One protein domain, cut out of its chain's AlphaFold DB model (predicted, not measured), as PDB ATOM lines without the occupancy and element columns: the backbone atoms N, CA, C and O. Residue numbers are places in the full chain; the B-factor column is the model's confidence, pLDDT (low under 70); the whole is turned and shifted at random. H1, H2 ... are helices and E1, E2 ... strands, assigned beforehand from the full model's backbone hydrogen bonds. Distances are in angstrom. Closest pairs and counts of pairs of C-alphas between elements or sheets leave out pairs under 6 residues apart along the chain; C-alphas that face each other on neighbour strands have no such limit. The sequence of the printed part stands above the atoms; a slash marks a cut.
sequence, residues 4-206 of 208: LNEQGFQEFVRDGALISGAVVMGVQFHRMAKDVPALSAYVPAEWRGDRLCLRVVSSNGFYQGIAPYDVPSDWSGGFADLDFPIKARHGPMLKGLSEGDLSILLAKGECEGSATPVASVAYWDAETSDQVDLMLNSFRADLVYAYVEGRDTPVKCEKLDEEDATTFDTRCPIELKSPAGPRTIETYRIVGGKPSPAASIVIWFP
ATOM      1  N   LEU A   4     168.954 185.601 174.279       79.38
ATOM      2  CA  LEU A   4     169.681 184.752 175.208       79.38
ATOM      3  C   LEU A   4     169.840 185.497 176.533       79.38
ATOM      4  O   LEU A   4     170.332 186.627 176.574       79.38
ATOM      5  N   ASN A   5     169.503 184.838 177.635       78.25
ATOM      6  CA  ASN A   5     169.900 185.321 178.945       78.25
ATOM      7  C   ASN A   5     171.335 184.848 179.238       78.25
ATOM      8  O   ASN A   5     171.557 183.765 179.782       78.25
ATOM      9  N   GLU A   6     172.318 185.673 178.863       76.31
ATOM     10  CA  GLU A   6     173.754 185.361 178.970       76.31
ATOM     11  C   GLU A   6     174.201 184.984 180.390       76.31
ATOM     12  O   GLU A   6     175.123 184.188 180.557       76.31
ATOM     13  N   GLN A   7     173.545 185.519 181.424       71.06
ATOM     14  CA  GLN A   7     173.879 185.216 182.821       71.06
ATOM     15  C   GLN A   7     173.501 183.782 183.210       71.06
ATOM     16  O   GLN A   7     174.110 183.210 184.112       71.06
ATOM     17  N   GLY A   8     172.510 183.202 182.532       78.62
ATOM     18  CA  GLY A   8     172.073 181.824 182.736       78.62
ATOM     19  C   GLY A   8     172.705 180.820 181.771       78.62
ATOM     20  O   GLY A   8     172.474 179.621 181.927       78.62
ATOM     21  N   PHE A   9     173.496 181.273 180.792       87.00
ATOM     22  CA  PHE A   9     174.180 180.375 179.868       87.00
ATOM     23  C   PHE A   9     175.291 179.595 180.575       87.00
ATOM     24  O   PHE A   9     176.180 180.158 181.219       87.00
ATOM     25  N   GLN A  10     175.273 178.276 180.409       87.75
ATOM     26  CA  GLN A  10     176.275 177.383 180.964       87.75
ATOM     27  C   GLN A  10     176.772 176.427 179.891       87.75
ATOM     28  O   GLN A  10     175.989 175.822 179.168       87.75
ATOM     29  N   GLU A  11     178.086 176.251 179.820       86.94
ATOM     30  CA  GLU A  11     178.708 175.347 178.860       86.94
ATOM     31  C   GLU A  11     179.862 174.606 179.517       86.94
ATOM     32  O   GLU A  11     180.778 175.227 180.079       86.94
ATOM     33  N   PHE A  12     179.813 173.284 179.407       87.00
ATOM     34  CA  PHE A  12     180.707 172.345 180.054       87.00
ATOM     35  C   PHE A  12     181.311 171.399 179.022       87.00
ATOM     36  O   PHE A  12     180.615 170.876 178.153       87.00
ATOM     37  N   VAL A  13     182.607 171.145 179.189       83.50
ATOM     38  CA  VAL A  13     183.294 169.998 178.599       83.50
ATOM     39  C   VAL A  13     183.886 169.202 179.749       83.50
ATOM     40  O   VAL A  13     184.481 169.795 180.653       83.50
ATOM     41  N   ARG A  14     183.658 167.892 179.768       83.25
ATOM     42  CA  ARG A  14     184.042 167.010 180.872       83.25
ATOM     43  C   ARG A  14     184.751 165.777 180.339       83.25
ATOM     44  O   ARG A  14     184.425 165.304 179.258       83.25
ATOM     45  N   ASP A  15     185.620 165.204 181.166       76.81
ATOM     46  CA  ASP A  15     186.317 163.942 180.874       76.81
ATOM     47  C   ASP A  15     185.435 162.698 181.130       76.81
ATOM     48  O   ASP A  15     185.894 161.565 181.018       76.81
ATOM     49  N   GLY A  16     184.171 162.896 181.526       68.88
ATOM     50  CA  GLY A  16     183.221 161.831 181.837       68.88
ATOM     51  C   GLY A  16     181.769 162.317 181.855       68.88
ATOM     52  O   GLY A  16     181.486 163.444 182.276       68.88
ATOM     53  N   ALA A  17     180.852 161.451 181.418       67.44
ATOM     54  CA  ALA A  17     179.425 161.745 181.340       67.44
ATOM     55  C   ALA A  17     178.763 161.804 182.724       67.44
ATOM     56  O   ALA A  17     178.943 160.916 183.562       67.44
ATOM     57  N   LEU A  18     177.912 162.811 182.940       66.06
ATOM     58  CA  LEU A  18     176.897 162.740 183.987       66.06
ATOM     59  C   LEU A  18     175.663 162.046 183.417       66.06
ATOM     60  O   LEU A  18     174.952 162.617 182.594       66.06
ATOM     61  N   ILE A  19     175.392 160.828 183.881       60.22
ATOM     62  CA  ILE A  19     174.205 160.085 183.459       60.22
ATOM     63  C   ILE A  19     172.977 160.752 184.086       60.22
ATOM     64  O   ILE A  19     172.711 160.618 185.281       60.22
ATOM     65  N   SER A  20     172.235 161.495 183.269       63.81
ATOM     66  CA  SER A  20     170.904 161.976 183.629       63.81
ATOM     67  C   SER A  20     169.937 160.793 183.697       63.81
ATOM     68  O   SER A  20     169.967 159.908 182.846       63.81
ATOM     69  N   GLY A  21     169.038 160.790 184.683       65.19
ATOM     70  CA  GLY A  21     167.916 159.848 184.733       65.19
ATOM     71  C   GLY A  21     166.817 160.141 183.699       65.19
ATOM     72  O   GLY A  21     165.832 159.408 183.638       65.19
ATOM     73  N   ALA A  22     166.949 161.223 182.925       74.50
ATOM     74  CA  ALA A  22     165.986 161.600 181.900       74.50
ATOM     75  C   ALA A  22     166.000 160.598 180.738       74.50
ATOM     76  O   ALA A  22     167.054 160.219 180.241       74.50
ATOM     77  N   VAL A  23     164.807 160.184 180.308       76.44
ATOM     78  CA  VAL A  23     164.639 159.255 179.180       76.44
ATOM     79  C   VAL A  23     164.686 159.999 177.848       76.44
ATOM     80  O   VAL A  23     165.245 159.476 176.896       76.44
ATOM     81  N   VAL A  24     164.135 161.213 177.778       80.25
ATOM     82  CA  VAL A  24     164.144 162.042 176.564       80.25
ATOM     83  C   VAL A  24     165.294 163.033 176.631       80.25
ATOM     84  O   VAL A  24     165.369 163.828 177.568       80.25
ATOM     85  N   MET A  25     166.167 162.985 175.629       84.62
ATOM     86  CA  MET A  25     167.386 163.792 175.562       84.62
ATOM     87  C   MET A  25     167.332 164.855 174.470       84.62
ATOM     88  O   MET A  25     168.068 165.839 174.554       84.62
ATOM     89  N   GLY A  26     166.457 164.695 173.476       85.50
ATOM     90  CA  GLY A  26     166.254 165.699 172.440       85.50
ATOM     91  C   GLY A  26     165.177 165.346 171.434       85.50
ATOM     92  O   GLY A  26     164.711 164.210 171.361       85.50
ATOM     93  N   VAL A  27     164.771 166.367 170.689       86.56
ATOM     94  CA  VAL A  27     163.740 166.320 169.656       86.56
ATOM     95  C   VAL A  27     164.215 167.205 168.515       86.56
ATOM     96  O   VAL A  27     164.218 168.431 168.648       86.56
ATOM     97  N   GLN A  28     164.626 166.595 167.408       87.31
ATOM     98  CA  GLN A  28     165.256 167.340 166.323       87.31
ATOM     99  C   GLN A  28     164.898 166.837 164.937       87.31
ATOM    100  O   GLN A  28     164.556 165.672 164.785       87.31
ATOM    101  N   PHE A  29     164.950 167.694 163.917       82.12
ATOM    102  CA  PHE A  29     164.760 167.215 162.546       82.12
ATOM    103  C   PHE A  29     165.843 166.214 162.155       82.12
ATOM    104  O   PHE A  29     166.992 166.314 162.586       82.12
ATOM    105  N   HIS A  30     165.450 165.246 161.331       70.44
ATOM    106  CA  HIS A  30     166.377 164.285 160.763       70.44
ATOM    107  C   HIS A  30     167.327 165.002 159.783       70.44
ATOM    108  O   HIS A  30     166.851 165.591 158.808       70.44
ATOM    109  N   ARG A  31     168.645 164.887 160.028       65.25
ATOM    110  CA  ARG A  31     169.805 165.571 159.399       65.25
ATOM    111  C   ARG A  31     170.244 166.894 160.029       65.25
ATOM    112  O   ARG A  31     169.432 167.747 160.352       65.25
ATOM    113  N   MET A  32     171.563 167.083 160.101       59.22
ATOM    114  CA  MET A  32     172.240 168.365 160.359       59.22
ATOM    115  C   MET A  32     172.884 168.853 159.052       59.22
ATOM    116  O   MET A  32     173.436 168.021 158.321       59.22
ATOM    117  N   ALA A  33     172.854 170.153 158.721       52.66
ATOM    118  CA  ALA A  33     173.701 170.638 157.620       52.66
ATOM    119  C   ALA A  33     175.128 170.956 158.073       52.66
ATOM    120  O   ALA A  33     175.497 170.839 159.239       52.66
ATOM    121  N   LYS A  34     175.972 171.228 157.075       52.62
ATOM    122  CA  LYS A  34     177.425 171.064 157.154       52.62
ATOM    123  C   LYS A  34     178.201 172.332 157.513       52.62
ATOM    124  O   LYS A  34     179.404 172.214 157.728       52.62
ATOM    125  N   ASP A  35     177.572 173.508 157.567       51.91
ATOM    126  CA  ASP A  35     178.286 174.782 157.715       51.91
ATOM    127  C   ASP A  35     177.574 175.812 158.608       51.91
ATOM    128  O   ASP A  35     176.367 175.980 158.527       51.91
ATOM    129  N   VAL A  36     178.418 176.531 159.368       52.28
ATOM    130  CA  VAL A  36     178.193 177.593 160.379       52.28
ATOM    131  C   VAL A  36     177.021 177.357 161.348       52.28
ATOM    132  O   VAL A  36     175.895 177.597 160.955       52.28
ATOM    133  N   PRO A  37     177.304 177.106 162.645       61.78
ATOM    134  CA  PRO A  37     176.348 176.644 163.653       61.78
ATOM    135  C   PRO A  37     175.215 177.639 163.948       61.78
ATOM    136  O   PRO A  37     175.307 178.434 164.885       61.78
ATOM    137  N   ALA A  38     174.146 177.609 163.167       75.06
ATOM    138  CA  ALA A  38     172.883 178.257 163.446       75.06
ATOM    139  C   ALA A  38     171.926 177.217 164.035       75.06
ATOM    140  O   ALA A  38     171.490 176.256 163.396       75.06
ATOM    141  N   LEU A  39     171.612 177.414 165.309       86.19
ATOM    142  CA  LEU A  39     170.575 176.655 165.971       86.19
ATOM    143  C   LEU A  39     169.236 177.349 165.728       86.19
ATOM    144  O   LEU A  39     169.084 178.526 166.052       86.19
ATOM    145  N   SER A  40     168.247 176.603 165.257       90.06
ATOM    146  CA  SER A  40     166.886 177.110 165.095       90.06
ATOM    147  C   SER A  40     165.888 176.151 165.731       90.06
ATOM    148  O   SER A  40     166.154 174.965 165.925       90.06
ATOM    149  N   ALA A  41     164.720 176.659 166.106       92.62
ATOM    150  CA  ALA A  41     163.673 175.836 166.695       92.62
ATOM    151  C   ALA A  41     162.281 176.348 166.365       92.62
ATOM    152  O   ALA A  41     162.075 177.543 166.154       92.62
ATOM    153  N   TYR A  42     161.310 175.438 166.351       94.00
ATOM    154  CA  TYR A  42     159.908 175.816 166.313       94.00
ATOM    155  C   TYR A  42     159.485 176.315 167.697       94.00
ATOM    156  O   TYR A  42     159.651 175.614 168.694       94.00
ATOM    157  N   VAL A  43     158.915 177.511 167.777       95.38
ATOM    158  CA  VAL A  43     158.343 178.064 169.004       95.38
ATOM    159  C   VAL A  43     156.884 178.416 168.726       95.38
ATOM    160  O   VAL A  43     156.629 179.328 167.939       95.38
ATOM    161  N   PRO A  44     155.906 177.731 169.341       95.50
ATOM    162  CA  PRO A  44     154.491 178.013 169.115       95.50
ATOM    163  C   PRO A  44     154.082 179.374 169.707       95.50
ATOM    164  O   PRO A  44     154.710 179.886 170.639       95.50
ATOM    165  N   ALA A  45     153.015 179.978 169.177       95.25
ATOM    166  CA  ALA A  45     152.519 181.287 169.628       95.25
ATOM    167  C   ALA A  45     152.073 181.267 171.103       95.25
ATOM    168  O   ALA A  45     152.139 182.265 171.819       95.25
ATOM    169  N   GLU A  46     151.652 180.098 171.573       96.00
ATOM    170  CA  GLU A  46     151.242 179.789 172.937       96.00
ATOM    171  C   GLU A  46     152.374 179.940 173.957       96.00
ATOM    172  O   GLU A  46     152.104 179.921 175.157       96.00
ATOM    173  N   TRP A  47     153.625 180.063 173.500       95.75
ATOM    174  CA  TRP A  47     154.789 180.277 174.359       95.75
ATOM    175  C   TRP A  47     155.188 181.754 174.487       95.75
ATOM    176  O   TRP A  47     156.225 182.071 175.064       95.75
ATOM    177  N   ARG A  48     154.398 182.687 173.941       96.31
ATOM    178  CA  ARG A  48     154.672 184.130 174.041       96.31
ATOM    179  C   ARG A  48     154.826 184.580 175.500       96.31
ATOM    180  O   ARG A  48     153.981 184.283 176.344       96.31
ATOM    181  N   GLY A  49     155.882 185.337 175.787       95.19
ATOM    182  CA  GLY A  49     156.185 185.808 177.140       95.19
ATOM    183  C   GLY A  49     156.645 184.726 178.127       95.19
ATOM    184  O   GLY A  49     156.871 185.057 179.291       95.19
ATOM    185  N   ASP A  50     156.775 183.464 177.704       94.81
ATOM    186  CA  ASP A  50     157.342 182.407 178.540       94.81
ATOM    187  C   ASP A  50     158.876 182.427 178.516       94.81
ATOM    188  O   ASP A  50     159.521 183.140 177.744       94.81
ATOM    189  N   ARG A  51     159.460 181.573 179.359       93.69
ATOM    190  CA  ARG A  51     160.872 181.201 179.310       93.69
ATOM    191  C   ARG A  51     161.050 179.843 178.679       93.69
ATOM    192  O   ARG A  51     160.234 178.946 178.903       93.69
ATOM    193  N   LEU A  52     162.137 179.698 177.939       94.38
ATOM    194  CA  LEU A  52     162.559 178.448 177.336       94.38
ATOM    195  C   LEU A  52     163.914 178.042 177.890       94.38
ATOM    196  O   LEU A  52     164.776 178.887 178.133       94.38
ATOM    197  N   CYS A  53     164.119 176.738 178.002       93.38
ATOM    198  CA  CYS A  53     165.425 176.173 178.252       93.38
ATOM    199  C   CYS A  53     165.853 175.312 177.080       93.38
ATOM    200  O   CYS A  53     165.241 174.284 176.791       93.38
ATOM    201  N   LEU A  54     166.947 175.699 176.450       92.69
ATOM    202  CA  LEU A  54     167.629 174.867 175.486       92.69
ATOM    203  C   LEU A  54     168.724 174.060 176.179       92.69
ATOM    204  O   LEU A  54     169.530 174.599 176.941       92.69
ATOM    205  N   ARG A  55     168.797 172.772 175.855       91.81
ATOM    206  CA  ARG A  55     169.898 171.891 176.230       91.81
ATOM    207  C   ARG A  55     170.480 171.246 174.984       91.81
ATOM    208  O   ARG A  55     169.741 170.697 174.176       91.81
ATOM    209  N   VAL A  56     171.800 171.293 174.866       90.31
ATOM    210  CA  VAL A  56     172.566 170.599 173.829       90.31
ATOM    211  C   VAL A  56     173.517 169.648 174.533       90.31
ATOM    212  O   VAL A  56     174.259 170.074 175.420       90.31
ATOM    213  N   VAL A  57     173.484 168.367 174.181       89.25
ATOM    214  CA  VAL A  57     174.339 167.338 174.787       89.25
ATOM    215  C   VAL A  57     174.910 166.419 173.722       89.25
ATOM    216  O   VAL A  57     174.221 166.112 172.750       89.25
ATOM    217  N   SER A  58     176.151 165.967 173.902       88.94
ATOM    218  CA  SER A  58     176.725 164.919 173.054       88.94
ATOM    219  C   SER A  58     176.319 163.516 173.511       88.94
ATOM    220  O   SER A  58     176.032 163.306 174.692       88.94
ATOM    221  N   SER A  59     176.325 162.544 172.597       88.25
ATOM    222  CA  SER A  59     176.003 161.129 172.852       88.25
ATOM    223  C   SER A  59     176.861 160.545 173.976       88.25
ATOM    224  O   SER A  59     176.357 159.874 174.878       88.25
ATOM    225  N   ASN A  60     178.146 160.896 173.998       86.44
ATOM    226  CA  ASN A  60     179.109 160.502 175.027       86.44
ATOM    227  C   ASN A  60     179.064 161.347 176.315       86.44
ATOM    228  O   ASN A  60     179.820 161.080 177.245       86.44
ATOM    229  N   GLY A  61     178.217 162.378 176.385       86.12
ATOM    230  CA  GLY A  61     178.045 163.235 177.563       86.12
ATOM    231  C   GLY A  61     179.217 164.151 177.915       86.12
ATOM    232  O   GLY A  61     179.194 164.777 178.977       86.12
ATOM    233  N   PHE A  62     180.243 164.238 177.065       88.19
ATOM    234  CA  PHE A  62     181.391 165.113 177.305       88.19
ATOM    235  C   PHE A  62     181.048 166.574 177.080       88.19
ATOM    236  O   PHE A  62     181.534 167.421 177.824       88.19
ATOM    237  N   TYR A  63     180.201 166.870 176.096       88.75
ATOM    238  CA  TYR A  63     179.705 168.212 175.846       88.75
ATOM    239  C   TYR A  63     178.311 168.399 176.438       88.75
ATOM    240  O   TYR A  63     177.411 167.585 176.226       88.75
ATOM    241  N   GLN A  64     178.123 169.518 177.134       89.81
ATOM    242  CA  GLN A  64     176.812 169.991 177.552       89.81
ATOM    243  C   GLN A  64     176.757 171.513 177.490       89.81
ATOM    244  O   GLN A  64     177.571 172.193 178.116       89.81
ATOM    245  N   GLY A  65     175.738 172.045 176.826       89.94
ATOM    246  CA  GLY A  65     175.370 173.450 176.907       89.94
ATOM    247  C   GLY A  65     173.915 173.623 177.331       89.94
ATOM    248  O   GLY A  65     173.046 172.833 176.965       89.94
ATOM    249  N   ILE A  66     173.668 174.637 178.152       91.69
ATOM    250  CA  ILE A  66     172.366 174.983 178.715       91.69
ATOM    251  C   ILE A  66     172.175 176.481 178.503       91.69
ATOM    252  O   ILE A  66     172.993 177.276 178.963       91.69
ATOM    253  N   ALA A  67     171.112 176.859 177.801       92.19
ATOM    254  CA  ALA A  67     170.843 178.241 177.430       92.19
ATOM    255  C   ALA A  67     169.382 178.609 177.738       92.19
ATOM    256  O   ALA A  67     168.470 178.023 177.147       92.19
ATOM    257  N   PRO A  68     169.138 179.554 178.661       93.44
ATOM    258  CA  PRO A  68     167.815 180.112 178.882       93.44
ATOM    259  C   PRO A  68     167.505 181.223 177.874       93.44
ATOM    260  O   PRO A  68     168.348 182.082 177.603       93.44
ATOM    261  N   TYR A  69     166.273 181.236 177.374       93.88
ATOM    262  CA  TYR A  69     165.757 182.254 176.460       93.88
ATOM    263  C   TYR A  69     164.438 182.822 176.976       93.88
ATOM    264  O   TYR A  69     163.606 182.083 177.503       93.88
ATOM    265  N   ASP A  70     164.220 184.116 176.758       94.31
ATOM    266  CA  ASP A  70     162.921 184.754 176.968       94.31
ATOM    267  C   ASP A  70     162.185 184.883 175.623       94.31
ATOM    268  O   ASP A  70     162.741 185.377 174.633       94.31
ATOM    269  N   VAL A  71     160.925 184.438 175.573       94.62
ATOM    270  CA  VAL A  71     160.080 184.573 174.380       94.62
ATOM    271  C   VAL A  71     159.447 185.967 174.362       94.62
ATOM    272  O   VAL A  71     158.801 186.346 175.343       94.62
ATOM    273  N   PRO A  72     159.546 186.731 173.257       95.19
ATOM    274  CA  PRO A  72     158.869 188.020 173.144       95.19
ATOM    275  C   PRO A  72     157.360 187.911 173.408       95.19
ATOM    276  O   PRO A  72     156.707 186.940 173.021       95.19
ATOM    277  N   SER A  73     156.780 188.913 174.069       96.19
ATOM    278  CA  SER A  73     155.344 188.928 174.393       96.19
ATOM    279  C   SER A  73     154.448 189.104 173.161       96.19
ATOM    280  O   SER A  73     153.268 188.756 173.205       96.19
ATOM    281  N   ASP A  74     155.012 189.609 172.065       95.75
ATOM    282  CA  ASP A  74     154.393 189.782 170.751       95.75
ATOM    283  C   ASP A  74     154.710 188.634 169.773       95.75
ATOM    284  O   ASP A  74     154.387 188.729 168.590       95.75
ATOM    285  N   TRP A  75     155.310 187.534 170.250       96.06
ATOM    286  CA  TRP A  75     155.633 186.376 169.416       96.06
ATOM    287  C   TRP A  75     154.382 185.752 168.779       96.06
ATOM    288  O   TRP A  75     153.415 185.412 169.463       96.06
ATOM    289  N   SER A  76     154.419 185.568 167.456       95.12
ATOM    290  CA  SER A  76     153.299 185.060 166.654       95.12
ATOM    291  C   SER A  76     153.348 183.558 166.372       95.12
ATOM    292  O   SER A  76     152.455 183.046 165.701       95.12
ATOM    293  N   GLY A  77     154.373 182.852 166.853       94.06
ATOM    294  CA  GLY A  77     154.624 181.459 166.490       94.06
ATOM    295  C   GLY A  77     155.490 181.311 165.236       94.06
ATOM    296  O   GLY A  77     155.493 182.189 164.371       94.06
ATOM    297  N   GLY A  78     156.210 180.193 165.135       92.88
ATOM    298  CA  GLY A  78     156.998 179.829 163.955       92.88
ATOM    299  C   GLY A  78     158.406 179.352 164.293       92.88
ATOM    300  O   GLY A  78     158.717 179.060 165.446       92.88
ATOM    301  N   PHE A  79     159.260 179.266 163.276       91.62
ATOM    302  CA  PHE A  79     160.679 179.001 163.478       91.62
ATOM    303  C   PHE A  79     161.414 180.257 163.928       91.62
ATOM    304  O   PHE A  79     161.143 181.361 163.452       91.62
ATOM    305  N   ALA A  80     162.348 180.070 164.848       90.88
ATOM    306  CA  ALA A  80     163.192 181.121 165.361       90.88
ATOM    307  C   ALA A  80     164.638 180.664 165.440       90.88
ATOM    308  O   ALA A  80     164.916 179.561 165.915       90.88
ATOM    309  N   ASP A  81     165.536 181.556 165.044       89.56
ATOM    310  CA  ASP A  81     166.959 181.392 165.298       89.56
ATOM    311  C   ASP A  81     167.235 181.654 166.777       89.56
ATOM    312  O   ASP A  81     166.792 182.654 167.362       89.56
ATOM    313  N   LEU A  82     167.957 180.720 167.377       88.56
ATOM    314  CA  LEU A  82     168.388 180.741 168.758       88.56
ATOM    315  C   LEU A  82     169.878 181.059 168.772       88.56
ATOM    316  O   LEU A  82     170.703 180.254 168.342       88.56
ATOM    317  N   ASP A  83     170.226 182.233 169.293       85.62
ATOM    318  CA  ASP A  83     171.625 182.599 169.484       85.62
ATOM    319  C   ASP A  83     172.226 181.710 170.581       85.62
ATOM    320  O   ASP A  83     171.960 181.895 171.774       85.62
ATOM    321  N   PHE A  84     172.936 180.658 170.174       84.62
ATOM    322  CA  PHE A  84     173.559 179.693 171.068       84.62
ATOM    323  C   PHE A  84     175.081 179.878 171.046       84.62
ATOM    324  O   PHE A  84     175.748 179.450 170.097       84.62
ATOM    325  N   PRO A  85     175.665 180.513 172.076       80.19
ATOM    326  CA  PRO A  85     177.062 180.904 172.038       80.19
ATOM    327  C   PRO A  85     177.949 179.690 172.288       80.19
ATOM    328  O   PRO A  85     178.156 179.250 173.416       80.19
ATOM    329  N   ILE A  86     178.548 179.167 171.227       76.62
ATOM    330  CA  ILE A  86     179.584 178.144 171.350       76.62
ATOM    331  C   ILE A  86     180.898 178.848 171.666       76.62
ATOM    332  O   ILE A  86     181.389 179.654 170.867       76.62
ATOM    333  N   LYS A  87     181.530 178.537 172.807       76.81
ATOM    334  CA  LYS A  87     182.873 179.078 173.075       76.81
ATOM    335  C   LYS A  87     183.815 178.620 171.969       76.81
ATOM    336  O   LYS A  87     183.915 177.429 171.683       76.81
ATOM    337  N   ALA A  88     184.584 179.555 171.411       66.69
ATOM    338  CA  ALA A  88     185.453 179.315 170.253       66.69
ATOM    339  C   ALA A  88     186.351 178.065 170.379       66.69
ATOM    340  O   ALA A  88     186.590 177.368 169.397       66.69
ATOM    341  N   ARG A  89     186.805 177.739 171.597       72.56
ATOM    342  CA  ARG A  89     187.623 176.546 171.880       72.56
ATOM    343  C   ARG A  89     186.889 175.202 171.734       72.56
ATOM    344  O   ARG A  89     187.555 174.191 171.569       72.56
ATOM    345  N   HIS A  90     185.558 175.171 171.815       78.81
ATOM    346  CA  HIS A  90     184.757 173.947 171.681       78.81
ATOM    347  C   HIS A  90     184.251 173.729 170.250       78.81
ATOM    348  O   HIS A  90     183.934 172.602 169.882       78.81
ATOM    349  N   GLY A  91     184.235 174.780 169.421       74.25
ATOM    350  CA  GLY A  91     183.811 174.706 168.021       74.25
ATOM    351  C   GLY A  91     184.480 173.579 167.216       74.25
ATOM    352  O   GLY A  91     183.765 172.841 166.545       74.25
ATOM    353  N   PRO A  92     185.813 173.374 167.292       78.00
ATOM    354  CA  PRO A  92     186.475 172.274 166.585       78.00
ATOM    355  C   PRO A  92     186.004 170.877 167.004       78.00
ATOM    356  O   PRO A  92     185.908 169.999 166.156       78.00
ATOM    357  N   MET A  93     185.696 170.675 168.288       79.62
ATOM    358  CA  MET A  93     185.170 169.404 168.796       79.62
ATOM    359  C   MET A  93     183.759 169.159 168.260       79.62
ATOM    360  O   MET A  93     183.507 168.088 167.727       79.62
ATOM    361  N   LEU A  94     182.871 170.156 168.342       77.62
ATOM    362  CA  LEU A  94     181.496 170.027 167.844       77.62
ATOM    363  C   LEU A  94     181.444 169.786 166.331       77.62
ATOM    364  O   LEU A  94     180.624 169.010 165.868       77.62
ATOM    365  N   LYS A  95     182.363 170.387 165.566       77.25
ATOM    366  CA  LYS A  95     182.513 170.125 164.124       77.25
ATOM    367  C   LYS A  95     182.986 168.708 163.791       77.25
ATOM    368  O   LYS A  95     182.857 168.294 162.645       77.25
ATOM    369  N   GLY A  96     183.609 168.015 164.742       75.88
ATOM    370  CA  GLY A  96     184.096 166.647 164.571       75.88
ATOM    371  C   GLY A  96     183.070 165.573 164.926       75.88
ATOM    372  O   GLY A  96     183.368 164.398 164.736       75.88
ATOM    373  N   LEU A  97     181.907 165.964 165.455       77.12
ATOM    374  CA  LEU A  97     180.823 165.057 165.813       77.12
ATOM    375  C   LEU A  97     180.044 164.632 164.560       77.12
ATOM    376  O   LEU A  97     179.829 165.431 163.645       77.12
ATOM    377  N   SER A  98     179.651 163.363 164.513       76.44
ATOM    378  CA  SER A  98     178.858 162.787 163.428       76.44
ATOM    379  C   SER A  98     177.385 163.184 163.536       76.44
ATOM    380  O   SER A  98     176.908 163.698 164.550       76.44
ATOM    381  N   GLU A  99     176.635 162.924 162.467       72.69
ATOM    382  CA  GLU A  99     175.179 163.031 162.494       72.69
ATOM    383  C   GLU A  99     174.610 162.046 163.525       72.69
ATOM    384  O   GLU A  99     174.767 160.836 163.382       72.69
ATOM    385  N   GLY A 100     173.939 162.572 164.551       77.94
ATOM    386  CA  GLY A 100     173.402 161.775 165.657       77.94
ATOM    387  C   GLY A 100     174.212 161.856 166.950       77.94
ATOM    388  O   GLY A 100     173.653 161.560 167.998       77.94
ATOM    389  N   ASP A 101     175.444 162.368 166.924       85.62
ATOM    390  CA  ASP A 101     176.294 162.507 168.120       85.62
ATOM    391  C   ASP A 101     175.863 163.677 169.021       85.62
ATOM    392  O   ASP A 101     176.370 163.832 170.131       85.62
ATOM    393  N   LEU A 102     174.948 164.531 168.551       87.06
ATOM    394  CA  LEU A 102     174.373 165.645 169.298       87.06
ATOM    395  C   LEU A 102     172.860 165.501 169.409       87.06
ATOM    396  O   LEU A 102     172.164 165.112 168.470       87.06
ATOM    397  N   SER A 103     172.359 165.890 170.573       89.38
ATOM    398  CA  SER A 103     170.942 165.935 170.883       89.38
ATOM    399  C   SER A 103     170.571 167.315 171.404       89.38
ATOM    400  O   SER A 103     171.246 167.863 172.283       89.38
ATOM    401  N   ILE A 104     169.481 167.860 170.869       91.12
ATOM    402  CA  ILE A 104     168.962 169.183 171.207       91.12
ATOM    403  C   ILE A 104     167.581 169.037 171.841       91.12
ATOM    404  O   ILE A 104     166.688 168.413 171.271       91.12
ATOM    405  N   LEU A 105     167.374 169.658 172.999       92.44
ATOM    406  CA  LEU A 105     166.075 169.733 173.656       92.44
ATOM    407  C   LEU A 105     165.731 171.188 173.962       92.44
ATOM    408  O   LEU A 105     166.351 171.793 174.835       92.44
ATOM    409  N   LEU A 106     164.721 171.732 173.280       94.44
ATOM    410  CA  LEU A 106     164.113 173.008 173.645       94.44
ATOM    411  C   LEU A 106     162.854 172.752 174.474       94.44
ATOM    412  O   LEU A 106     161.850 172.253 173.970       94.44
ATOM    413  N   ALA A 107     162.918 173.104 175.749       94.50
ATOM    414  CA  ALA A 107     161.864 172.938 176.736       94.50
ATOM    415  C   ALA A 107     161.170 174.267 177.038       94.50
ATOM    416  O   ALA A 107     161.835 175.297 177.133       94.50
ATOM    417  N   LYS A 108     159.862 174.238 177.310       93.69
ATOM    418  CA  LYS A 108     159.187 175.359 177.977       93.69
ATOM    419  C   LYS A 108     159.469 175.312 179.482       93.69
ATOM    420  O   LYS A 108     159.254 174.280 180.118       93.69
ATOM    421  N   GLY A 109     159.895 176.438 180.050       92.38
ATOM    422  CA  GLY A 109     160.202 176.614 181.469       92.38
ATOM    423  C   GLY A 109     161.643 177.053 181.738       92.38
ATOM    424  O   GLY A 109     162.417 177.346 180.829       92.38
ATOM    425  N   GLU A 110     161.993 177.100 183.023       90.75
ATOM    426  CA  GLU A 110     163.345 177.417 183.490       90.75
ATOM    427  C   GLU A 110     164.332 176.282 183.182       90.75
ATOM    428  O   GLU A 110     163.958 175.113 183.060       90.75
ATOM    429  N   CYS A 111     165.624 176.609 183.131       87.69
ATOM    430  CA  CYS A 111     166.667 175.595 182.990       87.69
ATOM    431  C   CYS A 111     166.962 174.807 184.271       87.69
ATOM    432  O   CYS A 111     167.557 173.730 184.190       87.69
ATOM    433  N   GLU A 112     166.543 175.305 185.434       81.38
ATOM    434  CA  GLU A 112     166.689 174.623 186.719       81.38
ATOM    435  C   GLU A 112     165.499 173.685 186.971       81.38
ATOM    436  O   GLU A 112     164.346 174.110 186.959       81.38
ATOM    437  N   GLY A 113     165.767 172.398 187.212       66.62
ATOM    438  CA  GLY A 113     164.731 171.398 187.495       66.62
ATOM    439  C   GLY A 113     164.864 170.112 186.676       66.62
ATOM    440  O   GLY A 113     165.658 170.024 185.737       66.62
ATOM    441  N   SER A 114     164.113 169.085 187.084       57.91
ATOM    442  CA  SER A 114     164.193 167.715 186.552       57.91
ATOM    443  C   SER A 114     163.043 167.316 185.624       57.91
ATOM    444  O   SER A 114     163.086 166.226 185.058       57.91
ATOM    445  N   ALA A 115     162.026 168.162 185.442       58.34
ATOM    446  CA  ALA A 115     160.885 167.853 184.589       58.34
ATOM    447  C   ALA A 115     160.850 168.783 183.373       58.34
ATOM    448  O   ALA A 115     160.641 169.985 183.514       58.34
ATOM    449  N   THR A 116     160.991 168.203 182.182       65.44
ATOM    450  CA  THR A 116     160.648 168.846 180.910       65.44
ATOM    451  C   THR A 116     159.340 168.232 180.412       65.44
ATOM    452  O   THR A 116     159.372 167.287 179.629       65.44
ATOM    453  N   PRO A 117     158.173 168.690 180.895       75.75
ATOM    454  CA  PRO A 117     156.900 168.115 180.469       75.75
ATOM    455  C   PRO A 117     156.546 168.502 179.031       75.75
ATOM    456  O   PRO A 117     155.778 167.797 178.384       75.75
ATOM    457  N   VAL A 118     157.082 169.627 178.543       93.12
ATOM    458  CA  VAL A 118     156.723 170.205 177.251       93.12
ATOM    459  C   VAL A 118     157.983 170.676 176.531       93.12
ATOM    460  O   VAL A 118     158.732 171.502 177.057       93.12
ATOM    461  N   ALA A 119     158.194 170.163 175.327       94.31
ATOM    462  CA  ALA A 119     159.303 170.498 174.451       94.31
ATOM    463  C   ALA A 119     158.815 170.853 173.042       94.31
ATOM    464  O   ALA A 119     157.631 170.724 172.724       94.31
ATOM    465  N   SER A 120     159.732 171.316 172.204       94.25
ATOM    466  CA  SER A 120     159.498 171.591 170.790       94.25
ATOM    467  C   SER A 120     160.676 171.111 169.949       94.25
ATOM    468  O   SER A 120     161.772 170.892 170.474       94.25
ATOM    469  N   VAL A 121     160.438 170.939 168.651       92.06
ATOM    470  CA  VAL A 121     161.456 170.519 167.685       92.06
ATOM    471  C   VAL A 121     162.493 171.630 167.503       92.06
ATOM    472  O   VAL A 121     162.141 172.782 167.232       92.06
ATOM    473  N   ALA A 122     163.769 171.272 167.612       90.38
ATOM    474  CA  ALA A 122     164.906 172.143 167.329       90.38
ATOM    475  C   ALA A 122     165.847 171.489 166.314       90.38
ATOM    476  O   ALA A 122     165.767 170.295 166.067       90.38
ATOM    477  N   TYR A 123     166.732 172.244 165.684       85.94
ATOM    478  CA  TYR A 123     167.686 171.686 164.738       85.94
ATOM    479  C   TYR A 123     168.923 172.556 164.611       85.94
ATOM    480  O   TYR A 123     168.921 173.742 164.934       85.94
ATOM    481  N   TRP A 124     169.982 171.917 164.136       79.81
ATOM    482  CA  TRP A 124     171.275 172.521 163.881       79.81
ATOM    483  C   TRP A 124     171.526 172.532 162.389       79.81
ATOM    484  O   TRP A 124     171.614 171.461 161.783       79.81
ATOM    485  N   ASP A 125     171.605 173.724 161.809       70.50
ATOM    486  CA  ASP A 125     171.910 173.943 160.396       70.50
ATOM    487  C   ASP A 125     171.000 173.184 159.415       70.50
ATOM    488  O   ASP A 125     171.242 173.191 158.224       70.50
ATOM    489  N   ALA A 126     169.946 172.515 159.865       67.31
ATOM    490  CA  ALA A 126     169.128 171.648 159.035       67.31
ATOM    491  C   ALA A 126     168.089 172.428 158.226       67.31
ATOM    492  O   ALA A 126     167.592 173.471 158.646       67.31
ATOM    493  N   GLU A 127     167.681 171.863 157.094       69.25
ATOM    494  CA  GLU A 127     166.378 172.197 156.528       69.25
ATOM    495  C   GLU A 127     165.296 171.456 157.321       69.25
ATOM    496  O   GLU A 127     165.515 170.353 157.831       69.25
ATOM    497  N   THR A 128     164.114 172.056 157.432       73.38
ATOM    498  CA  THR A 128     162.948 171.366 157.987       73.38
ATOM    499  C   THR A 128     162.681 170.088 157.191       73.38
ATOM    500  O   THR A 128     162.749 170.093 155.963       73.38
ATOM    501  N   SER A 129     162.355 169.005 157.888       80.19
ATOM    502  CA  SER A 129     162.100 167.690 157.300       80.19
ATOM    503  C   SER A 129     160.693 167.218 157.662       80.19
ATOM    504  O   SER A 129     160.129 167.642 158.668       80.19
ATOM    505  N   ASP A 130     160.131 166.291 156.889       85.44
ATOM    506  CA  ASP A 130     158.907 165.576 157.262       85.44
ATOM    507  C   ASP A 130     159.165 164.503 158.338       85.44
ATOM    508  O   ASP A 130     158.261 163.753 158.704       85.44
ATOM    509  N   GLN A 131     160.388 164.436 158.871       88.44
ATOM    510  CA  GLN A 131     160.805 163.502 159.906       88.44
ATOM    511  C   GLN A 131     161.567 164.195 161.043       88.44
ATOM    512  O   GLN A 131     162.503 164.966 160.825       88.44
ATOM    513  N   VAL A 132     161.188 163.853 162.274       91.00
ATOM    514  CA  VAL A 132     161.827 164.287 163.521       91.00
ATOM    515  C   VAL A 132     162.362 163.071 164.263       91.00
ATOM    516  O   VAL A 132     161.634 162.109 164.487       91.00
ATOM    517  N   ASP A 133     163.612 163.135 164.694       92.94
ATOM    518  CA  ASP A 133     164.225 162.163 165.580       92.94
ATOM    519  C   ASP A 133     163.995 162.551 167.046       92.94
ATOM    520  O   ASP A 133     164.376 163.627 167.517       92.94
ATOM    521  N   LEU A 134     163.368 161.636 167.785       93.75
ATOM    522  CA  LEU A 134     163.317 161.663 169.242       93.75
ATOM    523  C   LEU A 134     164.525 160.893 169.787       93.75
ATOM    524  O   LEU A 134     164.601 159.670 169.643       93.75
ATOM    525  N   MET A 135     165.444 161.606 170.429       93.62
ATOM    526  CA  MET A 135     166.673 161.051 170.994       93.62
ATOM    527  C   MET A 135     166.424 160.619 172.439       93.62
ATOM    528  O   MET A 135     165.981 161.422 173.268       93.62
ATOM    529  N   LEU A 136     166.704 159.353 172.749       93.00
ATOM    530  CA  LEU A 136     166.379 158.734 174.031       93.00
ATOM    531  C   LEU A 136     167.594 158.100 174.707       93.00
ATOM    532  O   LEU A 136     168.392 157.406 174.077       93.00
ATOM    533  N   ASN A 137     167.656 158.237 176.030       92.06
ATOM    534  CA  ASN A 137     168.413 157.326 176.874       92.06
ATOM    535  C   ASN A 137     167.546 156.106 177.191       92.06
ATOM    536  O   ASN A 137     166.675 156.140 178.067       92.06
ATOM    537  N   SER A 138     167.760 155.007 176.471       91.38
ATOM    538  CA  SER A 138     167.029 153.768 176.720       91.38
ATOM    539  C   SER A 138     167.583 152.969 177.896       91.38
ATOM    540  O   SER A 138     166.898 152.065 178.385       91.38
ATOM    541  N   PHE A 139     168.769 153.331 178.400       89.50
ATOM    542  CA  PHE A 139     169.535 152.555 179.372       89.50
ATOM    543  C   PHE A 139     169.814 151.137 178.855       89.50
ATOM    544  O   PHE A 139     169.644 150.156 179.584       89.50
ATOM    545  N   ARG A 140     170.223 151.036 177.581       88.88
ATOM    546  CA  ARG A 140     170.513 149.782 176.872       88.88
ATOM    547  C   ARG A 140     169.335 148.811 176.847       88.88
ATOM    548  O   ARG A 140     169.515 147.604 177.008       88.88
ATOM    549  N   ALA A 141     168.127 149.330 176.638       92.50
ATOM    550  CA  ALA A 141     166.945 148.491 176.492       92.50
ATOM    551  C   ALA A 141     167.092 147.510 175.311       92.50
ATOM    552  O   ALA A 141     167.793 147.771 174.331       92.50
ATOM    553  N   ASP A 142     166.413 146.368 175.386       93.44
ATOM    554  CA  ASP A 142     166.334 145.396 174.293       93.44
ATOM    555  C   ASP A 142     165.543 145.981 173.119       93.44
ATOM    556  O   ASP A 142     165.949 145.864 171.964       93.44
ATOM    557  N   LEU A 143     164.415 146.627 173.434       95.62
ATOM    558  CA  LEU A 143     163.513 147.270 172.484       95.62
ATOM    559  C   LEU A 143     162.954 148.560 173.074       95.62
ATOM    560  O   LEU A 143     162.683 148.639 174.274       95.62
ATOM    561  N   VAL A 144     162.717 149.536 172.202       97.19
ATOM    562  CA  VAL A 144     162.065 150.796 172.551       97.19
ATOM    563  C   VAL A 144     160.993 151.117 171.516       97.19
ATOM    564  O   VAL A 144     161.210 150.955 170.312       97.19
ATOM    565  N   TYR A 145     159.836 151.556 171.999       97.00
ATOM    566  CA  TYR A 145     158.713 152.007 171.186       97.00
ATOM    567  C   TYR A 145     158.259 153.387 171.650       97.00
ATOM    568  O   TYR A 145     158.154 153.623 172.855       97.00
ATOM    569  N   ALA A 146     157.951 154.269 170.704       96.50
ATOM    570  CA  ALA A 146     157.324 155.557 170.965       96.50
ATOM    571  C   ALA A 146     155.877 155.543 170.454       96.50
ATOM    572  O   ALA A 146     155.618 155.318 169.269       96.50
ATOM    573  N   TYR A 147     154.929 155.779 171.354       95.38
ATOM    574  CA  TYR A 147     153.513 155.932 171.052       95.38
ATOM    575  C   TYR A 147     153.226 157.419 170.919       95.38
ATOM    576  O   TYR A 147     153.338 158.162 171.890       95.38
ATOM    577  N   VAL A 148     152.903 157.849 169.705       93.94
ATOM    578  CA  VAL A 148     152.612 159.249 169.397       93.94
ATOM    579  C   VAL A 148     151.103 159.428 169.377       93.94
ATOM    580  O   VAL A 148     150.404 158.712 168.658       93.94
ATOM    581  N   GLU A 149     150.601 160.386 170.149       92.94
ATOM    582  CA  GLU A 149     149.185 160.736 170.181       92.94
ATOM    583  C   GLU A 149     148.623 160.964 168.767       92.94
ATOM    584  O   GLU A 149     149.193 161.691 167.950       92.94
ATOM    585  N   GLY A 150     147.490 160.323 168.475       88.75
ATOM    586  CA  GLY A 150     146.841 160.390 167.164       88.75
ATOM    587  C   GLY A 150     147.420 159.452 166.097       88.75
ATOM    588  O   GLY A 150     146.995 159.541 164.947       88.75
ATOM    589  N   ARG A 151     148.358 158.554 166.438       90.00
ATOM    590  CA  ARG A 151     148.811 157.460 165.559       90.00
ATOM    591  C   ARG A 151     148.375 156.102 166.109       90.00
ATOM    592  O   ARG A 151     148.550 155.825 167.290       90.00
ATOM    593  N   ASP A 152     147.897 155.228 165.226       89.31
ATOM    594  CA  ASP A 152     147.462 153.870 165.599       89.31
ATOM    595  C   ASP A 152     148.634 152.904 165.825       89.31
ATOM    596  O   ASP A 152     148.530 151.936 166.578       89.31
ATOM    597  N   THR A 153     149.763 153.149 165.155       92.56
ATOM    598  CA  THR A 153     150.946 152.285 165.205       92.56
ATOM    599  C   THR A 153     152.092 152.977 165.938       92.56
ATOM    600  O   THR A 153     152.458 154.089 165.539       92.56
ATOM    601  N   PRO A 154     152.710 152.333 166.946       94.69
ATOM    602  CA  PRO A 154     153.885 152.891 167.595       94.69
ATOM    603  C   PRO A 154     155.074 152.929 166.636       94.69
ATOM    604  O   PRO A 154     155.244 152.061 165.777       94.69
ATOM    605  N   VAL A 155     155.937 153.918 166.833       96.12
ATOM    606  CA  VAL A 155     157.234 154.005 166.168       96.12
ATOM    607  C   VAL A 155     158.187 153.049 166.876       96.12
ATOM    608  O   VAL A 155     158.404 153.161 168.083       96.12
ATOM    609  N   LYS A 156     158.759 152.098 166.135       96.75
ATOM    610  CA  LYS A 156     159.865 151.280 166.637       96.75
ATOM    611  C   LYS A 156     161.144 152.104 166.559       96.75
ATOM    612  O   LYS A 156     161.501 152.571 165.483       96.75
ATOM    613  N   CYS A 157     161.820 152.261 167.687       96.44
ATOM    614  CA  CYS A 157     163.059 153.017 167.752       96.44
ATOM    615  C   CYS A 157     164.265 152.139 167.392       96.44
ATOM    616  O   CYS A 157     164.225 150.908 167.499       96.44
ATOM    617  N   GLU A 158     165.343 152.788 166.981       94.75
ATOM    618  CA  GLU A 158     166.593 152.182 166.541       94.75
ATOM    619  C   GLU A 158     167.698 152.486 167.549       94.75
ATOM    620  O   GLU A 158     167.748 153.580 168.110       94.75
ATOM    621  N   LYS A 159     168.590 151.518 167.773       91.94
ATOM    622  CA  LYS A 159     169.803 151.755 168.559       91.94
ATOM    623  C   LYS A 159     170.788 152.564 167.729       91.94
ATOM    624  O   LYS A 159     170.904 152.338 166.527       91.94
ATOM    625  N   LEU A 160     171.489 153.476 168.384       88.00
ATOM    626  CA  LEU A 160     172.625 154.169 167.792       88.00
ATOM    627  C   LEU A 160     173.869 153.293 167.968       88.00
ATOM    628  O   LEU A 160     174.108 152.764 169.054       88.00
ATOM    629  N   ASP A 161     174.619 153.095 166.886       70.88
ATOM    630  CA  ASP A 161     175.788 152.207 166.824       70.88
ATOM    631  C   ASP A 161     177.055 152.940 167.307       70.88
ATOM    632  O   ASP A 161     178.034 153.111 166.584       70.88
ATOM    633  N   GLU A 162     177.027 153.402 168.555       67.81
ATOM    634  CA  GLU A 162     178.154 154.075 169.200       67.81
ATOM    635  C   GLU A 162     178.508 153.358 170.504       67.81
ATOM    636  O   GLU A 162     177.725 153.335 171.457       67.81
ATOM    637  N   GLU A 163     179.711 152.772 170.563       65.88
ATOM    638  CA  GLU A 163     180.201 152.052 171.750       65.88
ATOM    639  C   GLU A 163     180.218 152.942 173.013       65.88
ATOM    640  O   GLU A 163     180.038 152.438 174.127       65.88
ATOM    641  N   ASP A 164     180.333 154.263 172.824       70.75
ATOM    642  CA  ASP A 164     180.450 155.280 173.873       70.75
ATOM    643  C   ASP A 164     179.169 156.108 174.107       70.75
ATOM    644  O   ASP A 164     179.197 157.104 174.838       70.75
ATOM    645  N   ALA A 165     178.026 155.706 173.538       76.69
ATOM    646  CA  ALA A 165     176.752 156.398 173.740       76.69
ATOM    647  C   ALA A 165     176.266 156.217 175.195       76.69
ATOM    648  O   ALA A 165     175.709 155.184 175.581       76.69
ATOM    649  N   THR A 166     176.529 157.208 176.049       82.25
ATOM    650  CA  THR A 166     176.230 157.160 177.494       82.25
ATOM    651  C   THR A 166     175.075 158.065 177.899       82.25
ATOM    652  O   THR A 166     174.414 157.816 178.909       82.25
ATOM    653  N   THR A 167     174.829 159.116 177.123       86.94
ATOM    654  CA  THR A 167     173.822 160.143 177.397       86.94
ATOM    655  C   THR A 167     172.514 159.826 176.691       86.94
ATOM    656  O   THR A 167     171.457 159.979 177.295       86.94
ATOM    657  N   PHE A 168     172.575 159.331 175.459       90.50
ATOM    658  CA  PHE A 168     171.460 158.741 174.726       90.50
ATOM    659  C   PHE A 168     172.005 157.628 173.827       90.50
ATOM    660  O   PHE A 168     173.157 157.688 173.420       90.50
ATOM    661  N   ASP A 169     171.200 156.606 173.552       91.62
ATOM    662  CA  ASP A 169     171.621 155.395 172.825       91.62
ATOM    663  C   ASP A 169     170.566 154.906 171.818       91.62
ATOM    664  O   ASP A 169     170.709 153.847 171.205       91.62
ATOM    665  N   THR A 170     169.467 155.647 171.676       94.06
ATOM    666  CA  THR A 170     168.302 155.253 170.886       94.06
ATOM    667  C   THR A 170     167.716 156.461 170.167       94.06
ATOM    668  O   THR A 170     167.568 157.524 170.771       94.06
ATOM    669  N   ARG A 171     167.311 156.284 168.906       94.31
ATOM    670  CA  ARG A 171     166.547 157.270 168.126       94.31
ATOM    671  C   ARG A 171     165.186 156.700 167.740       94.31
ATOM    672  O   ARG A 171     165.097 155.548 167.319       94.31
ATOM    673  N   CYS A 172     164.128 157.494 167.833       95.44
ATOM    674  CA  CYS A 172     162.825 157.139 167.275       95.44
ATOM    675  C   CYS A 172     162.505 158.086 166.110       95.44
ATOM    676  O   CYS A 172     162.240 159.259 166.375       95.44
ATOM    677  N   PRO A 173     162.503 157.605 164.855       94.19
ATOM    678  CA  PRO A 173     162.180 158.434 163.699       94.19
ATOM    679  C   PRO A 173     160.664 158.635 163.574       94.19
ATOM    680  O   PRO A 173     159.905 157.699 163.306       94.19
ATOM    681  N   ILE A 174     160.196 159.866 163.765       92.12
ATOM    682  CA  ILE A 174     158.780 160.240 163.771       92.12
ATOM    683  C   ILE A 174     158.454 161.037 162.511       92.12
ATOM    684  O   ILE A 174     158.855 162.184 162.365       92.12
ATOM    685  N   GLU A 175     157.668 160.442 161.619       89.69
ATOM    686  CA  GLU A 175     157.106 161.153 160.465       89.69
ATOM    687  C   GLU A 175     156.014 162.160 160.886       89.69
ATOM    688  O   GLU A 175     155.069 161.806 161.604       89.69
ATOM    689  N   LEU A 176     156.097 163.381 160.365       83.25
ATOM    690  CA  LEU A 176     155.142 164.475 160.526       83.25
ATOM    691  C   LEU A 176     154.016 164.347 159.490       83.25
ATOM    692  O   LEU A 176     153.986 165.027 158.472       83.25
ATOM    693  N   LYS A 177     153.082 163.417 159.722       73.81
ATOM    694  CA  LYS A 177     151.931 163.167 158.819       73.81
ATOM    695  C   LYS A 177     150.623 163.843 159.252       73.81
ATOM    696  O   LYS A 177     149.606 163.684 158.583       73.81
ATOM    697  N   SER A 178     150.640 164.564 160.369       65.06
ATOM    698  CA  SER A 178     149.463 165.139 161.033       65.06
ATOM    699  C   SER A 178     149.674 166.635 161.284       65.06
ATOM    700  O   SER A 178     150.826 167.041 161.415       65.06
ATOM    701  N   PRO A 179     148.599 167.444 161.381       63.06
ATOM    702  CA  PRO A 179     148.713 168.900 161.473       63.06
ATOM    703  C   PRO A 179     149.516 169.338 162.700       63.06
ATOM    704  O   PRO A 179     149.544 168.610 163.701       63.06
ATOM    705  N   ALA A 180     150.100 170.535 162.627       79.75
ATOM    706  CA  ALA A 180     150.876 171.159 163.695       79.75
ATOM    707  C   ALA A 180     150.250 171.050 165.098       79.75
ATOM    708  O   ALA A 180     149.038 170.877 165.287       79.75
ATOM    709  N   GLY A 181     151.092 171.237 166.110       90.44
ATOM    710  CA  GLY A 181     150.669 171.436 167.492       90.44
ATOM    711  C   GLY A 181     151.214 170.396 168.467       90.44
ATOM    712  O   GLY A 181     152.095 169.601 168.125       90.44
ATOM    713  N   PRO A 182     150.715 170.413 169.713       94.31
ATOM    714  CA  PRO A 182     151.219 169.550 170.764       94.31
ATOM    715  C   PRO A 182     150.752 168.115 170.535       94.31
ATOM    716  O   PRO A 182     149.591 167.877 170.189       94.31
ATOM    717  N   ARG A 183     151.651 167.162 170.754       93.88
ATOM    718  CA  ARG A 183     151.344 165.734 170.822       93.88
ATOM    719  C   ARG A 183     152.023 165.126 172.028       93.88
ATOM    720  O   ARG A 183     153.210 165.353 172.260       93.88
ATOM    721  N   THR A 184     151.276 164.330 172.772       94.81
ATOM    722  CA  THR A 184     151.859 163.496 173.821       94.81
ATOM    723  C   THR A 184     152.602 162.325 173.182       94.81
ATOM    724  O   THR A 184     152.070 161.655 172.296       94.81
ATOM    725  N   ILE A 185     153.833 162.078 173.623       94.50
ATOM    726  CA  ILE A 185     154.626 160.915 173.233       94.50
ATOM    727  C   ILE A 185     154.950 160.100 174.471       94.50
ATOM    728  O   ILE A 185     155.596 160.595 175.395       94.50
ATOM    729  N   GLU A 186     154.530 158.839 174.469       95.25
ATOM    730  CA  GLU A 186     154.858 157.877 175.514       95.25
ATOM    731  C   GLU A 186     155.906 156.888 175.010       95.25
ATOM    732  O   GLU A 186     155.722 156.196 174.009       95.25
ATOM    733  N   THR A 187     157.026 156.805 175.716       94.75
ATOM    734  CA  THR A 187     158.119 155.892 175.384       94.75
ATOM    735  C   THR A 187     158.088 154.680 176.300       94.75
ATOM    736  O   THR A 187     158.123 154.813 177.526       94.75
ATOM    737  N   TYR A 188     158.070 153.496 175.696       95.44
ATOM    738  CA  TYR A 188     158.105 152.212 176.379       95.44
ATOM    739  C   TYR A 188     159.416 151.510 176.080       95.44
ATOM    740  O   TYR A 188     159.829 151.399 174.927       95.44
ATOM    741  N   ARG A 189     160.050 150.994 177.130       95.31
ATOM    742  CA  ARG A 189     161.314 150.265 177.038       95.31
ATOM    743  C   ARG A 189     161.113 148.841 177.527       95.31
ATOM    744  O   ARG A 189     160.448 148.621 178.539       95.31
ATOM    745  N   ILE A 190     161.711 147.888 176.827       95.38
ATOM    746  CA  ILE A 190     161.772 146.484 177.228       95.38
ATOM    747  C   ILE A 190     163.206 146.202 177.659       95.38
ATOM    748  O   ILE A 190     164.118 146.367 176.859       95.38
ATOM    749  N   VAL A 191     163.415 145.803 178.911       92.38
ATOM    750  CA  VAL A 191     164.739 145.551 179.496       92.38
ATOM    751  C   VAL A 191     164.761 144.138 180.069       92.38
ATOM    752  O   VAL A 191     163.953 143.806 180.940       92.38
ATOM    753  N   GLY A 192     165.653 143.283 179.568       92.06
ATOM    754  CA  GLY A 192     165.682 141.864 179.926       92.06
ATOM    755  C   GLY A 192     164.362 141.154 179.604       92.06
ATOM    756  O   GLY A 192     163.875 140.355 180.405       92.06
ATOM    757  N   GLY A 193     163.729 141.518 178.485       92.75
ATOM    758  CA  GLY A 193     162.424 141.003 178.062       92.75
ATOM    759  C   GLY A 193     161.222 141.496 178.880       92.75
ATOM    760  O   GLY A 193     160.116 140.995 178.677       92.75
ATOM    761  N   LYS A 194     161.396 142.457 179.801       92.00
ATOM    762  CA  LYS A 194     160.319 142.978 180.661       92.00
ATOM    763  C   LYS A 194     160.031 144.460 180.402       92.00
ATOM    764  O   LYS A 194     160.977 145.224 180.225       92.00
ATOM    765  N   PRO A 195     158.760 144.896 180.440       91.69
ATOM    766  CA  PRO A 195     158.425 146.314 180.364       91.69
ATOM    767  C   PRO A 195     159.008 147.115 181.539       91.69
ATOM    768  O   PRO A 195     158.889 146.719 182.700       91.69
ATOM    769  N   SER A 196     159.612 148.256 181.228       91.38
ATOM    770  CA  SER A 196     160.012 149.316 182.160       91.38
ATOM    771  C   SER A 196     158.878 150.347 182.306       91.38
ATOM    772  O   SER A 196     158.053 150.446 181.392       91.38
ATOM    773  N   PRO A 197     158.812 151.137 183.400       90.69
ATOM    774  CA  PRO A 197     157.903 152.277 183.475       90.69
ATOM    775  C   PRO A 197     158.035 153.195 182.256       90.69
ATOM    776  O   PRO A 197     159.149 153.536 181.841       90.69
ATOM    777  N   ALA A 198     156.891 153.582 181.693       91.38
ATOM    778  CA  ALA A 198     156.844 154.501 180.569       91.38
ATOM    779  C   ALA A 198     157.291 155.905 180.995       91.38
ATOM    780  O   ALA A 198     157.062 156.329 182.130       91.38
ATOM    781  N   ALA A 199     157.907 156.625 180.064       91.75
ATOM    782  CA  ALA A 199     158.137 158.062 180.180       91.75
ATOM    783  C   ALA A 199     157.246 158.795 179.176       91.75
ATOM    784  O   ALA A 199     156.972 158.258 178.104       91.75
ATOM    785  N   SER A 200     156.800 159.999 179.526       92.19
ATOM    786  CA  SER A 200     155.900 160.806 178.702       92.19
ATOM    787  C   SER A 200     156.446 162.221 178.542       92.19
ATOM    788  O   SER A 200     157.017 162.775 179.485       92.19
ATOM    789  N   ILE A 201     156.280 162.788 177.351       93.00
ATOM    790  CA  ILE A 201     156.622 164.171 177.019       93.00
ATOM    791  C   ILE A 201     155.585 164.734 176.046       93.00
ATOM    792  O   ILE A 201     155.120 164.026 175.156       93.00
ATOM    793  N   VAL A 202     155.231 166.009 176.183       95.38
ATOM    794  CA  VAL A 202     154.467 166.731 175.160       95.38
ATOM    795  C   VAL A 202     155.445 167.418 174.218       95.38
ATOM    796  O   VAL A 202     156.284 168.197 174.664       95.38
ATOM    797  N   ILE A 203     155.331 167.160 172.920       94.38
ATOM    798  CA  ILE A 203     156.173 167.777 171.894       94.38
ATOM    799  C   ILE A 203     155.308 168.626 170.976       94.38
ATOM    800  O   ILE A 203     154.298 168.158 170.453       94.38
ATOM    801  N   TRP A 204     155.708 169.879 170.786       95.00
ATOM    802  CA  TRP A 204     155.131 170.767 169.789       95.00
ATOM    803  C   TRP A 204     155.775 170.516 168.435       95.00
ATOM    804  O   TRP A 204     156.970 170.751 168.254       95.00
ATOM    805  N   PHE A 205     154.965 170.050 167.490       92.00
ATOM    806  CA  PHE A 205     155.377 169.862 166.108       92.00
ATOM    807  C   PHE A 205     154.967 171.068 165.249       92.00
ATOM    808  O   PHE A 205     153.872 171.610 165.454       92.00
ATOM    809  N   PRO A 206     155.827 171.502 164.311       88.50
ATOM    810  CA  PRO A 206     155.475 172.510 163.316       88.50
ATOM    811  C   PRO A 206     154.475 171.945 162.298       88.50
ATOM    812  O   PRO A 206     154.261 170.732 162.238       88.50
TER     813      PRO A 206
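Overview. This is residues 4 to 206 of the 208 residues of an uncharacterized protein of Cereibacter sphaeroides (strain ATCC 17023 / DSM 158 / JCM 6121 / CCUG 31486 / LMG 2827 / NBRC 12203 / NCIMB 8253 / ATH 2.4.1.) (UniProt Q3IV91). Look first for one long, twisted sheet, E1 E5 E4 E7 E8 E14 E13 E11, with two three-stranded sheets over the same side of it: E6 E3 E9 partly face to face with it as a sandwich, strands crossed at 53 degrees, and E2 E10 E12 towards its E14 E13 E11 end. Residues 155 to 159 bridge the edges E11 and E12 by short antiparallel pairings. The 203 printed residues hold strands E1 to E6, helix H1, then E7 to E14; the class is mostly strand, though under half of the residues are in named elements. The long sheet is mixed, the small ones antiparallel. The whole is compact, with a radius of gyration of the C-alphas of 16.1 A and spans of 46 by 41 by 32 A.

Arrangement. Start at edge strand E1, residues 10 to 13: its N 12 is 2.8 A from O 64 of antiparallel E5, residues 63 to 70. E5 forms a hairpin with E4, residues 51 to 58; N 54 and O 67 are 2.9 A apart. Next to E4 comes antiparallel E7, residues 102 to 108, with N 55 to O 105 at 2.8 A. E7 makes a hairpin with E8, residues 118 to 120, N 120 to O 106 at 2.9 A. E8 is parallel to E14, residues 199 to 205, N 119 to O 202 at 2.8 A. E14 forms a hairpin with E13, residues 181 to 191, N 183 to O 203 at 2.8 A; edge strand E11, residues 143 to 148, follows, antiparallel, N 147 to O 186 at 2.8 A. Face to face with this sheet, as a sandwich, is the sheet E6 E3 E9: its inner strand E3, residues 39 to 43, has two antiparallel neighbours, E6, residues 78 to 82, N 41 to O 80 at 2.9 A, and E9, residues 122 to 124, N 123 to O 40 at 2.8 A. E10, residues 131 to 136, has E2, residues 24 to 29, N 133 to O 28 at 2.7 A, and E12, residues 170 to 175, N 174 to O 132 at 2.8 A. The closest C-alphas of E2 and E7, Gly 26 and Leu 105, are 4.2 A apart. H1, residues 91 to 94, only grazes the long sheet; it is too short for an O i to N i+4 pair.

Along the chain. Find C-alpha 10 at (176.275, 177.383, 180.964), where E1 begins. E4 and E5 each run 23.6 A and E13 31.8 A; E14 ends at C-alpha 205, (155.377, 169.862, 166.108).

Size, cuts and confidence. The C-alphas of Asp 74 and Gly 192, the farthest apart, are 50.1 A apart. The printed part has no cut; the link E11 to E12 is long. Confidence is under 70 at 24 residues, among them 16 to 21 and 31 to 37.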